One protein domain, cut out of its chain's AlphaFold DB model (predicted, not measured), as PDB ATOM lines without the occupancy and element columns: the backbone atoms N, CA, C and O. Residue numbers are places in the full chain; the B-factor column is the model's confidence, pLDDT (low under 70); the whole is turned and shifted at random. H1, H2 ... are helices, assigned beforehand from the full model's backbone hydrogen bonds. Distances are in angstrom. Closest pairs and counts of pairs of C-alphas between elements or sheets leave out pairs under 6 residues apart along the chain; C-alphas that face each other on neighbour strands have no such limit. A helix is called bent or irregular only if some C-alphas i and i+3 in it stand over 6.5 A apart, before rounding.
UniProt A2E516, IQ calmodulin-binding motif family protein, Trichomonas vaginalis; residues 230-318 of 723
ATOM      1  N   GLU A 230     479.175 373.224 377.396       70.00
ATOM      2  CA  GLU A 230     478.408 374.018 378.360       70.00
ATOM      3  C   GLU A 230     479.315 374.731 379.369       70.00
ATOM      4  O   GLU A 230     479.172 375.936 379.590       70.00
ATOM      5  N   SER A 231     480.292 374.022 379.942       71.88
ATOM      6  CA  SER A 231     481.295 374.597 380.846       71.88
ATOM      7  C   SER A 231     482.077 375.724 380.167       71.88
ATOM      8  O   SER A 231     482.214 376.822 380.717       71.88
ATOM      9  N   MET A 232     482.510 375.502 378.925       69.31
ATOM     10  CA  MET A 232     483.205 376.500 378.118       69.31
ATOM     11  C   MET A 232     482.316 377.709 377.807       69.31
ATOM     12  O   MET A 232     482.763 378.845 377.973       69.31
ATOM     13  N   ASN A 233     481.056 377.501 377.420       71.19
ATOM     14  CA  ASN A 233     480.102 378.589 377.194       71.19
ATOM     15  C   ASN A 233     479.855 379.394 378.473       71.19
ATOM     16  O   ASN A 233     479.839 380.622 378.432       71.19
ATOM     17  N   ASN A 234     479.750 378.735 379.624       76.19
ATOM     18  CA  ASN A 234     479.590 379.401 380.913       76.19
ATOM     19  C   ASN A 234     480.821 380.236 381.293       76.19
ATOM     20  O   ASN A 234     480.676 381.360 381.783       76.19
ATOM     21  N   LYS A 235     482.035 379.732 381.037       73.19
ATOM     22  CA  LYS A 235     483.287 380.487 381.221       73.19
ATOM     23  C   LYS A 235     483.367 381.673 380.247       73.19
ATOM     24  O   LYS A 235     483.674 382.782 380.673       73.19
ATOM     25  N   MET A 236     482.997 381.484 378.979       66.56
ATOM     26  CA  MET A 236     482.936 382.540 377.955       66.56
ATOM     27  C   MET A 236     481.909 383.630 378.288       66.56
ATOM     28  O   MET A 236     482.191 384.813 378.123       66.56
ATOM     29  N   LEU A 237     480.734 383.266 378.806       69.69
ATOM     30  CA  LEU A 237     479.713 384.225 379.241       69.69
ATOM     31  C   LEU A 237     480.175 385.040 380.455       69.69
ATOM     32  O   LEU A 237     479.876 386.230 380.547       69.69
ATOM     33  N   LYS A 238     480.909 384.415 381.383       72.06
ATOM     34  CA  LYS A 238     481.405 385.070 382.601       72.06
ATOM     35  C   LYS A 238     482.626 385.956 382.355       72.06
ATOM     36  O   LYS A 238     482.689 387.052 382.906       72.06
ATOM     37  N   PHE A 239     483.580 385.495 381.548       62.38
ATOM     38  CA  PHE A 239     484.895 386.128 381.380       62.38
ATOM     39  C   PHE A 239     485.114 386.752 379.994       62.38
ATOM     40  O   PHE A 239     486.149 387.374 379.753       62.38
ATOM     41  N   SER A 240     484.121 386.660 379.106       72.25
ATOM     42  CA  SER A 240     484.130 387.253 377.766       72.25
ATOM     43  C   SER A 240     485.335 386.807 376.912       72.25
ATOM     44  O   SER A 240     485.933 385.754 377.137       72.25
ATOM     45  N   SER A 241     485.686 387.597 375.896       74.69
ATOM     46  CA  SER A 241     486.754 387.335 374.922       74.69
ATOM     47  C   SER A 241     488.160 387.234 375.527       74.69
ATOM     48  O   SER A 241     489.038 386.624 374.914       74.69
ATOM     49  N   ALA A 242     488.382 387.779 376.726       70.62
ATOM     50  CA  ALA A 242     489.677 387.734 377.405       70.62
ATOM     51  C   ALA A 242     490.113 386.294 377.732       70.62
ATOM     52  O   ALA A 242     491.272 385.936 377.523       70.62
ATOM     53  N   PHE A 243     489.173 385.443 378.161       76.06
ATOM     54  CA  PHE A 243     489.441 384.029 378.447       76.06
ATOM     55  C   PHE A 243     489.871 383.258 377.190       76.06
ATOM     56  O   PHE A 243     490.838 382.497 377.226       76.06
ATOM     57  N   LEU A 244     489.197 383.504 376.060       72.81
ATOM     58  CA  LEU A 244     489.527 382.883 374.776       72.81
ATOM     59  C   LEU A 244     490.946 383.252 374.318       72.81
ATOM     60  O   LEU A 244     491.699 382.377 373.896       72.81
ATOM     61  N   CYS A 245     491.320 384.533 374.426       75.94
ATOM     62  CA  CYS A 245     492.638 385.017 374.010       75.94
ATOM     63  C   CYS A 245     493.761 384.396 374.848       75.94
ATOM     64  O   CYS A 245     494.731 383.884 374.293       75.94
ATOM     65  N   PHE A 246     493.599 384.381 376.174       78.31
ATOM     66  CA  PHE A 246     494.561 383.766 377.088       78.31
ATOM     67  C   PHE A 246     494.763 382.277 376.786       78.31
ATOM     68  O   PHE A 246     495.894 381.808 376.669       78.31
ATOM     69  N   LYS A 247     493.668 381.530 376.613       78.00
ATOM     70  CA  LYS A 247     493.731 380.080 376.420       78.00
ATOM     71  C   LYS A 247     494.291 379.691 375.045       78.00
ATOM     72  O   LYS A 247     495.046 378.727 374.952       78.00
ATOM     73  N   LEU A 248     494.002 380.469 373.997       78.12
ATOM     74  CA  LEU A 248     494.632 380.302 372.680       78.12
ATOM     75  C   LEU A 248     496.143 380.558 372.726       78.12
ATOM     76  O   LEU A 248     496.902 379.764 372.173       78.12
ATOM     77  N   TRP A 249     496.579 381.630 373.397       83.56
ATOM     78  CA  TRP A 249     498.002 381.922 373.584       83.56
ATOM     79  C   TRP A 249     498.711 380.808 374.363       83.56
ATOM     80  O   TRP A 249     499.746 380.314 373.918       83.56
ATOM     81  N   TYR A 250     498.122 380.354 375.473       80.50
ATOM     82  CA  TYR A 250     498.684 379.293 376.306       80.50
ATOM     83  C   TYR A 250     498.849 377.976 375.535       80.50
ATOM     84  O   TYR A 250     499.913 377.358 375.577       80.50
ATOM     85  N   ASN A 251     497.833 377.568 374.765       80.69
ATOM     86  CA  ASN A 251     497.904 376.340 373.975       80.69
ATOM     87  C   ASN A 251     498.907 376.462 372.816       80.69
ATOM     88  O   ASN A 251     499.618 375.506 372.515       80.69
ATOM     89  N   LEU A 252     499.036 377.644 372.206       78.81
ATOM     90  CA  LEU A 252     500.052 377.899 371.184       78.81
ATOM     91  C   LEU A 252     501.473 377.838 371.758       78.81
ATOM     92  O   LEU A 252     502.344 377.211 371.160       78.81
ATOM     93  N   TYR A 253     501.696 378.422 372.934       82.19
ATOM     94  CA  TYR A 253     502.972 378.331 373.643       82.19
ATOM     95  C   TYR A 253     503.353 376.870 373.937       82.19
ATOM     96  O   TYR A 253     504.459 376.442 373.611       82.19
ATOM     97  N   GLN A 254     502.412 376.075 374.458       81.38
ATOM     98  CA  GLN A 254     502.631 374.646 374.707       81.38
ATOM     99  C   GLN A 254     502.894 373.859 373.410       81.38
ATOM    100  O   GLN A 254     503.746 372.975 373.392       81.38
ATOM    101  N   TYR A 255     502.224 374.206 372.301       84.19
ATOM    102  CA  TYR A 255     502.475 373.595 370.988       84.19
ATOM    103  C   TYR A 255     503.916 373.811 370.522       84.19
ATOM    104  O   TYR A 255     504.551 372.876 370.038       84.19
ATOM    105  N   HIS A 256     504.426 375.038 370.660       80.31
ATOM    106  CA  HIS A 256     505.799 375.379 370.289       80.31
ATOM    107  C   HIS A 256     506.820 374.685 371.187       80.31
ATOM    108  O   HIS A 256     507.751 374.082 370.668       80.31
ATOM    109  N   LYS A 257     506.568 374.646 372.499       82.19
ATOM    110  CA  LYS A 257     507.414 373.925 373.456       82.19
ATOM    111  C   LYS A 257     507.582 372.443 373.085       82.19
ATOM    112  O   LYS A 257     508.701 371.964 373.006       82.19
ATOM    113  N   ILE A 258     506.483 371.745 372.777       81.94
ATOM    114  CA  ILE A 258     506.512 370.325 372.364       81.94
ATOM    115  C   ILE A 258     507.155 370.154 370.977       81.94
ATOM    116  O   ILE A 258     507.745 369.121 370.673       81.94
ATOM    117  N   ARG A 259     507.017 371.149 370.097       76.25
ATOM    118  CA  ARG A 259     507.624 371.126 368.762       76.25
ATOM    119  C   ARG A 259     509.150 371.231 368.821       76.25
ATOM    120  O   ARG A 259     509.787 370.624 367.960       76.25
ATOM    121  N   ASP A 260     509.681 372.033 369.738       76.12
ATOM    122  CA  ASP A 260     511.113 372.325 369.831       76.12
ATOM    123  C   ASP A 260     511.886 371.217 370.579       76.12
ATOM    124  O   ASP A 260     513.104 371.115 370.436       76.12
ATOM    125  N   ASP A 261     511.184 370.313 371.279       79.75
ATOM    126  CA  ASP A 261     511.766 369.088 371.840       79.75
ATOM    127  C   ASP A 261     512.208 368.116 370.723       79.75
ATOM    128  O   ASP A 261     511.412 367.547 369.964       79.75
ATOM    129  N   SER A 262     513.525 367.904 370.633       54.59
ATOM    130  CA  SER A 262     514.219 367.208 369.538       54.59
ATOM    131  C   SER A 262     513.828 365.731 369.349       54.59
ATOM    132  O   SER A 262     514.002 365.179 368.260       54.59
ATOM    133  N   SER A 263     513.228 365.092 370.356       59.47
ATOM    134  CA  SER A 263     512.734 363.707 370.305       59.47
ATOM    135  C   SER A 263     511.405 363.541 369.546       59.47
ATOM    136  O   SER A 263     511.079 362.433 369.115       59.47
ATOM    137  N   ILE A 264     510.658 364.628 369.313       57.97
ATOM    138  CA  ILE A 264     509.296 364.621 368.736       57.97
ATOM    139  C   ILE A 264     509.282 365.055 367.256       57.97
ATOM    140  O   ILE A 264     508.267 364.935 366.566       57.97
ATOM    141  N   VAL A 265     510.432 365.466 366.708       55.28
ATOM    142  CA  VAL A 265     510.604 365.959 365.322       55.28
ATOM    143  C   VAL A 265     510.165 364.941 364.248       55.28
ATOM    144  O   VAL A 265     509.930 365.313 363.101       55.28
ATOM    145  N   LYS A 266     509.962 363.667 364.612       60.72
ATOM    146  CA  LYS A 266     509.535 362.584 363.709       60.72
ATOM    147  C   LYS A 266     508.026 362.295 363.694       60.72
ATOM    148  O   LYS A 266     507.597 361.450 362.910       60.72
ATOM    149  N   LEU A 267     507.211 362.945 364.532       70.38
ATOM    150  CA  LEU A 267     505.771 362.666 364.597       70.38
ATOM    151  C   LEU A 267     504.964 363.555 363.629       70.38
ATOM    152  O   LEU A 267     505.110 364.780 363.647       70.38
ATOM    153  N   PRO A 268     504.051 362.979 362.819       72.38
ATOM    154  CA  PRO A 268     503.238 363.741 361.867       72.38
ATOM    155  C   PRO A 268     502.178 364.626 362.545       72.38
ATOM    156  O   PRO A 268     501.608 365.506 361.896       72.38
ATOM    157  N   GLN A 269     501.883 364.407 363.835       81.81
ATOM    158  CA  GLN A 269     500.855 365.131 364.589       81.81
ATOM    159  C   GLN A 269     501.286 365.390 366.039       81.81
ATOM    160  O   GLN A 269     501.788 364.490 366.704       81.81
ATOM    161  N   ILE A 270     501.037 366.610 366.533       82.31
ATOM    162  CA  ILE A 270     501.135 366.958 367.961       82.31
ATOM    163  C   ILE A 270     499.726 367.107 368.543       82.31
ATOM    164  O   ILE A 270     498.888 367.838 367.992       82.31
ATOM    165  N   THR A 271     499.483 366.460 369.685       82.06
ATOM    166  CA  THR A 271     498.258 366.594 370.482       82.06
ATOM    167  C   THR A 271     498.529 367.251 371.830       82.06
ATOM    168  O   THR A 271     499.295 366.733 372.633       82.06
ATOM    169  N   ILE A 272     497.882 368.393 372.090       81.44
ATOM    170  CA  ILE A 272     497.843 369.002 373.427       81.44
ATOM    171  C   ILE A 272     496.595 368.488 374.130       81.44
ATOM    172  O   ILE A 272     495.483 368.741 373.665       81.44
ATOM    173  N   TYR A 273     496.781 367.765 375.231       74.12
ATOM    174  CA  TYR A 273     495.682 367.324 376.082       74.12
ATOM    175  C   TYR A 273     495.283 368.472 377.009       74.12
ATOM    176  O   TYR A 273     496.064 368.899 377.856       74.12
ATOM    177  N   ASP A 274     494.076 368.993 376.816       71.88
ATOM    178  CA  ASP A 274     493.515 370.087 377.602       71.88
ATOM    179  C   ASP A 274     492.088 369.719 378.021       71.88
ATOM    180  O   ASP A 274     491.333 369.155 377.226       71.88
ATOM    181  N   HIS A 275     491.718 370.024 379.267       65.94
ATOM    182  CA  HIS A 275     490.386 369.718 379.804       65.94
ATOM    183  C   HIS A 275     489.297 370.623 379.210       65.94
ATOM    184  O   HIS A 275     488.135 370.229 379.139       65.94
ATOM    185  N   ASP A 276     489.678 371.820 378.757       70.56
ATOM    186  CA  ASP A 276     488.790 372.772 378.096       70.56
ATOM    187  C   ASP A 276     489.078 372.772 376.582       70.56
ATOM    188  O   ASP A 276     489.953 373.490 376.091       70.56
ATOM    189  N   THR A 277     488.354 371.956 375.813       67.44
ATOM    190  CA  THR A 277     488.523 371.862 374.354       67.44
ATOM    191  C   THR A 277     487.945 373.087 373.645       67.44
ATOM    192  O   THR A 277     486.741 373.218 373.437       67.44
ATOM    193  N   ILE A 278     488.825 373.990 373.207       79.88
ATOM    194  CA  ILE A 278     488.447 375.171 372.422       79.88
ATOM    195  C   ILE A 278     488.353 374.809 370.929       79.88
ATOM    196  O   ILE A 278     489.382 374.486 370.328       79.88
ATOM    197  N   PRO A 279     487.186 374.958 370.265       76.06
ATOM    198  CA  PRO A 279     487.045 374.656 368.834       76.06
ATOM    199  C   PRO A 279     488.001 375.462 367.943       76.06
ATOM    200  O   PRO A 279     488.567 374.934 366.987       76.06
ATOM    201  N   ALA A 280     488.236 376.733 368.286       76.69
ATOM    202  CA  ALA A 280     489.197 377.587 367.589       76.69
ATOM    203  C   ALA A 280     490.643 377.064 367.702       76.69
ATOM    204  O   ALA A 280     491.396 377.126 366.726       76.69
ATOM    205  N   TRP A 281     491.022 376.499 368.855       84.12
ATOM    206  CA  TRP A 281     492.323 375.855 369.028       84.12
ATOM    207  C   TRP A 281     492.404 374.568 368.208       84.12
ATOM    208  O   TRP A 281     493.350 374.419 367.449       84.12
ATOM    209  N   LEU A 282     491.388 373.698 368.259       80.69
ATOM    210  CA  LEU A 282     491.344 372.462 367.464       80.69
ATOM    211  C   LEU A 282     491.495 372.734 365.961       80.69
ATOM    212  O   LEU A 282     492.270 372.068 365.281       80.69
ATOM    213  N   ALA A 283     490.811 373.754 365.437       80.19
ATOM    214  CA  ALA A 283     490.958 374.162 364.040       80.19
ATOM    215  C   ALA A 283     492.386 374.645 363.721       80.19
ATOM    216  O   ALA A 283     492.934 374.325 362.665       80.19
ATOM    217  N   THR A 284     492.998 375.399 364.636       80.12
ATOM    218  CA  THR A 284     494.367 375.912 364.486       80.12
ATOM    219  C   THR A 284     495.391 374.780 364.565       80.12
ATOM    220  O   THR A 284     496.251 374.662 363.695       80.12
ATOM    221  N   GLN A 285     495.239 373.887 365.537       83.19
ATOM    222  CA  GLN A 285     496.038 372.685 365.728       83.19
ATOM    223  C   GLN A 285     495.944 371.751 364.517       83.19
ATOM    224  O   GLN A 285     496.971 371.287 364.029       83.19
ATOM    225  N   ASN A 286     494.744 371.542 363.965       82.44
ATOM    226  CA  ASN A 286     494.546 370.758 362.746       82.44
ATOM    227  C   ASN A 286     495.248 371.390 361.543       82.44
ATOM    228  O   ASN A 286     495.892 370.674 360.784       82.44
ATOM    229  N   LYS A 287     495.194 372.719 361.379       82.75
ATOM    230  CA  LYS A 287     495.939 373.417 360.316       82.75
ATOM    231  C   LYS A 287     497.454 373.262 360.477       82.75
ATOM    232  O   LYS A 287     498.147 373.028 359.488       82.75
ATOM    233  N   LEU A 288     497.973 373.388 361.698       83.31
ATOM    234  CA  LEU A 288     499.401 373.214 361.989       83.31
ATOM    235  C   LEU A 288     499.849 371.764 361.742       83.31
ATOM    236  O   LEU A 288     500.854 371.535 361.066       83.31
ATOM    237  N   ASN A 289     499.056 370.789 362.189       85.81
ATOM    238  CA  ASN A 289     499.294 369.367 361.950       85.81
ATOM    239  C   ASN A 289     499.151 368.999 360.465       85.81
ATOM    240  O   ASN A 289     499.924 368.191 359.968       85.81
ATOM    241  N   GLN A 290     498.229 369.614 359.720       82.88
ATOM    242  CA  GLN A 290     498.093 369.406 358.276       82.88
ATOM    243  C   GLN A 290     499.313 369.936 357.519       82.88
ATOM    244  O   GLN A 290     499.823 369.242 356.648       82.88
ATOM    245  N   LYS A 291     499.820 371.128 357.869       83.00
ATOM    246  CA  LYS A 291     501.070 371.654 357.290       83.00
ATOM    247  C   LYS A 291     502.245 370.710 357.543       83.00
ATOM    248  O   LYS A 291     502.995 370.422 356.618       83.00
ATOM    249  N   ARG A 292     502.370 370.188 358.766       79.62
ATOM    250  CA  ARG A 292     503.395 369.191 359.109       79.62
ATOM    251  C   ARG A 292     503.220 367.878 358.367       79.62
ATOM    252  O   ARG A 292     504.192 367.361 357.832       79.62
ATOM    253  N   LYS A 293     501.993 367.369 358.282       83.06
ATOM    254  CA  LYS A 293     501.679 366.167 357.513       83.06
ATOM    255  C   LYS A 293     502.051 366.347 356.043       83.06
ATOM    256  O   LYS A 293     502.682 365.467 355.492       83.06
ATOM    257  N   ILE A 294     501.744 367.492 355.432       81.00
ATOM    258  CA  ILE A 294     502.145 367.788 354.046       81.00
ATOM    259  C   ILE A 294     503.669 367.800 353.905       81.00
ATOM    260  O   ILE A 294     504.178 367.256 352.937       81.00
ATOM    261  N   GLN A 295     504.405 368.388 354.852       80.38
ATOM    262  CA  GLN A 295     505.873 368.365 354.831       80.38
ATOM    263  C   GLN A 295     506.419 366.934 354.953       80.38
ATOM    264  O   GLN A 295     507.289 366.546 354.181       80.38
ATOM    265  N   TYR A 296     505.863 366.142 355.868       81.94
ATOM    266  CA  TYR A 296     506.212 364.738 356.072       81.94
ATOM    267  C   TYR A 296     505.894 363.878 354.835       81.94
ATOM    268  O   TYR A 296     506.764 363.193 354.298       81.94
ATOM    269  N   ASP A 297     504.675 363.988 354.314       80.50
ATOM    270  CA  ASP A 297     504.224 363.298 353.108       80.50
ATOM    271  C   ASP A 297     505.042 363.742 351.890       80.50
ATOM    272  O   ASP A 297     505.397 362.904 351.074       80.50
ATOM    273  N   ALA A 298     505.410 365.023 351.769       78.81
ATOM    274  CA  ALA A 298     506.276 365.509 350.694       78.81
ATOM    275  C   ALA A 298     507.681 364.904 350.779       78.81
ATOM    276  O   ALA A 298     508.236 364.531 349.749       78.81
ATOM    277  N   THR A 299     508.242 364.742 351.982       78.38
ATOM    278  CA  THR A 299     509.534 364.061 352.155       78.38
ATOM    279  C   THR A 299     509.467 362.574 351.790       78.38
ATOM    280  O   THR A 299     510.347 362.090 351.080       78.38
ATOM    281  N   ILE A 300     508.398 361.863 352.169       79.31
ATOM    282  CA  ILE A 300     508.185 360.448 351.803       79.31
ATOM    283  C   ILE A 300     507.888 360.298 350.308       79.31
ATOM    284  O   ILE A 300     508.403 359.402 349.637       79.31
ATOM    285  N   HIS A 301     507.043 361.171 349.764       79.31
ATOM    286  CA  HIS A 301     506.674 361.168 348.356       79.31
ATOM    287  C   HIS A 301     507.891 361.473 347.491       79.31
ATOM    288  O   HIS A 301     508.115 360.792 346.503       79.31
ATOM    289  N   TYR A 302     508.724 362.442 347.867       77.31
ATOM    290  CA  TYR A 302     509.977 362.710 347.166       77.31
ATOM    291  C   TYR A 302     510.872 361.461 347.114       77.31
ATOM    292  O   TYR A 302     511.355 361.097 346.045       77.31
ATOM    293  N   GLN A 303     511.009 360.739 348.231       76.12
ATOM    294  CA  GLN A 303     511.775 359.489 348.288       76.12
ATOM    295  C   GLN A 303     511.170 358.372 347.415       76.12
ATOM    296  O   GLN A 303     511.896 357.662 346.722       76.12
ATOM    297  N   THR A 304     509.843 358.219 347.405       76.38
ATOM    298  CA  THR A 304     509.152 357.157 346.647       76.38
ATOM    299  C   THR A 304     509.009 357.465 345.152       76.38
ATOM    300  O   THR A 304     509.084 356.555 344.327       76.38
ATOM    301  N   ASP A 305     508.852 358.732 344.766       75.50
ATOM    302  CA  ASP A 305     508.682 359.157 343.371       75.50
ATOM    303  C   ASP A 305     510.003 359.072 342.584       75.50
ATOM    304  O   ASP A 305     509.997 358.721 341.402       75.50
ATOM    305  N   VAL A 306     511.149 359.271 343.251       69.12
ATOM    306  CA  VAL A 306     512.484 358.974 342.692       69.12
ATOM    307  C   VAL A 306     512.604 357.491 342.304       69.12
ATOM    308  O   VAL A 306     513.080 357.176 341.214       69.12
ATOM    309  N   ILE A 307     512.085 356.579 343.133       69.25
ATOM    310  CA  ILE A 307     512.088 355.122 342.882       69.25
ATOM    311  C   ILE A 307     511.068 354.732 341.797       69.25
ATOM    312  O   ILE A 307     511.280 353.812 341.010       69.25
ATOM    313  N   ARG A 308     509.930 355.427 341.718       71.81
ATOM    314  CA  ARG A 308     508.867 355.107 340.754       71.81
ATOM    315  C   ARG A 308     509.202 355.551 339.330       71.81
ATOM    316  O   ARG A 308     508.867 354.848 338.369       71.81
ATOM    317  N   ARG A 309     509.848 356.710 339.165       66.38
ATOM    318  CA  ARG A 309     510.228 357.244 337.844       66.38
ATOM    319  C   ARG A 309     511.259 356.360 337.138       66.38
ATOM    320  O   ARG A 309     511.131 356.169 335.929       66.38
ATOM    321  N   SER A 310     512.186 355.743 337.872       58.91
ATOM    322  CA  SER A 310     513.147 354.782 337.310       58.91
ATOM    323  C   SER A 310     512.466 353.504 336.787       58.91
ATOM    324  O   SER A 310     512.747 353.064 335.675       58.91
ATOM    325  N   LEU A 311     511.480 352.963 337.511       57.31
ATOM    326  CA  LEU A 311     510.729 351.762 337.102       57.31
ATOM    327  C   LEU A 311     509.752 352.004 335.932       57.31
ATOM    328  O   LEU A 311     509.490 351.117 335.114       57.31
ATOM    329  N   THR A 312     509.203 353.216 335.824       61.66
ATOM    330  CA  THR A 312     508.230 353.562 334.770       61.66
ATOM    331  C   THR A 312     508.908 353.824 333.417       61.66
ATOM    332  O   THR A 312     508.308 353.581 332.370       61.66
ATOM    333  N   ALA A 313     510.171 354.266 333.414       55.62
ATOM    334  CA  ALA A 313     510.979 354.370 332.198       55.62
ATOM    335  C   ALA A 313     511.257 352.984 331.576       55.62
ATOM    336  O   ALA A 313     511.105 352.807 330.369       55.62
ATOM    337  N   LEU A 314     511.537 351.975 332.412       53.84
ATOM    338  CA  LEU A 314     511.795 350.586 331.997       53.84
ATOM    339  C   LEU A 314     510.576 349.889 331.365       53.84
ATOM    340  O   LEU A 314     510.708 349.091 330.441       53.84
ATOM    341  N   THR A 315     509.364 350.198 331.830       54.84
ATOM    342  CA  THR A 315     508.124 349.522 331.395       54.84
ATOM    343  C   THR A 315     507.444 350.169 330.186       54.84
ATOM    344  O   THR A 315     506.646 349.525 329.504       54.84
ATOM    345  N   LYS A 316     507.758 351.433 329.878       52.19
ATOM    346  CA  LYS A 316     507.276 352.105 328.659       52.19
ATOM    347  C   LYS A 316     508.029 351.662 327.401       52.19
ATOM    348  O   LYS A 316     507.431 351.667 326.329       52.19
ATOM    349  N   PHE A 317     509.268 351.189 327.540       53.19
ATOM    350  CA  PHE A 317     510.043 350.594 326.447       53.19
ATOM    351  C   PHE A 317     509.433 349.264 325.956       53.19
ATOM    352  O   PHE A 317     509.370 349.002 324.761       53.19
ATOM    353  N   THR A 318     508.872 348.455 326.861       51.78
ATOM    354  CA  THR A 318     508.383 347.098 326.548       51.78
ATOM    355  C   THR A 318     506.967 347.045 325.966       51.78
ATOM    356  O   THR A 318     506.592 346.056 325.337       51.78
TER     357      THR A 318
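This is residues 230 to 318 of the 723 residues of the protein "IQ calmodulin-binding motif family protein" of Trichomonas vaginalis (UniProt A2E516). One long helix, H2, makes most of the length, and its residues 298 to 318 stick out free; near its start it meets the bent helix H1, whose end is joined to H2 by a stretch that folds back, residues 261 to 278. The printed part has 89 residues with two named helices, H1 then H2, and is all helix. It is extended, with a radius of gyration of the C-alphas of 20.6 A, and spans 73 by 27 by 17 A.

Look first at H2, residues 279 to 318, with a kink of 34 degrees near residue 305. H1, residues 230 to 260, was assigned as one helix by its hydrogen bonds but is bent, C-alphas 238 and 241 being 9.6 A apart; its arms are H1a, residues 230 to 238, and H1b, residues 241 to 260. Residues 280 to 281 of H2 only just touch H1b, with 3 pairs of C-alphas within 8 A, the closest Leu 248 and Trp 281 at 6.2 A; the tilt is steep, 39 degrees, the same way. H1a and H1b only just touch, only at the corner, with 3 such pairs, the closest Met 236 and Phe 243 at 6.7 A. Every O i to N i+4 pair is within hydrogen-bond range in H1a and H1b, and 30 of 36 in H2.

Find C-alpha 279 at (487.045, 374.656, 368.834); from there H2 runs 54.8 A to C-alpha 318 at (508.383, 347.098, 326.548). H1b measures 29.1 A, H1a 12.2 A.

The farthest C-alphas, Lys 238 and Thr 318, are 72.9 A apart. The printed part has no cut; the link from H1 to H2 is long, 18 residues. Look for pLDDT under 70 in 23 residues, among them 262 to 266 and 309 to 318.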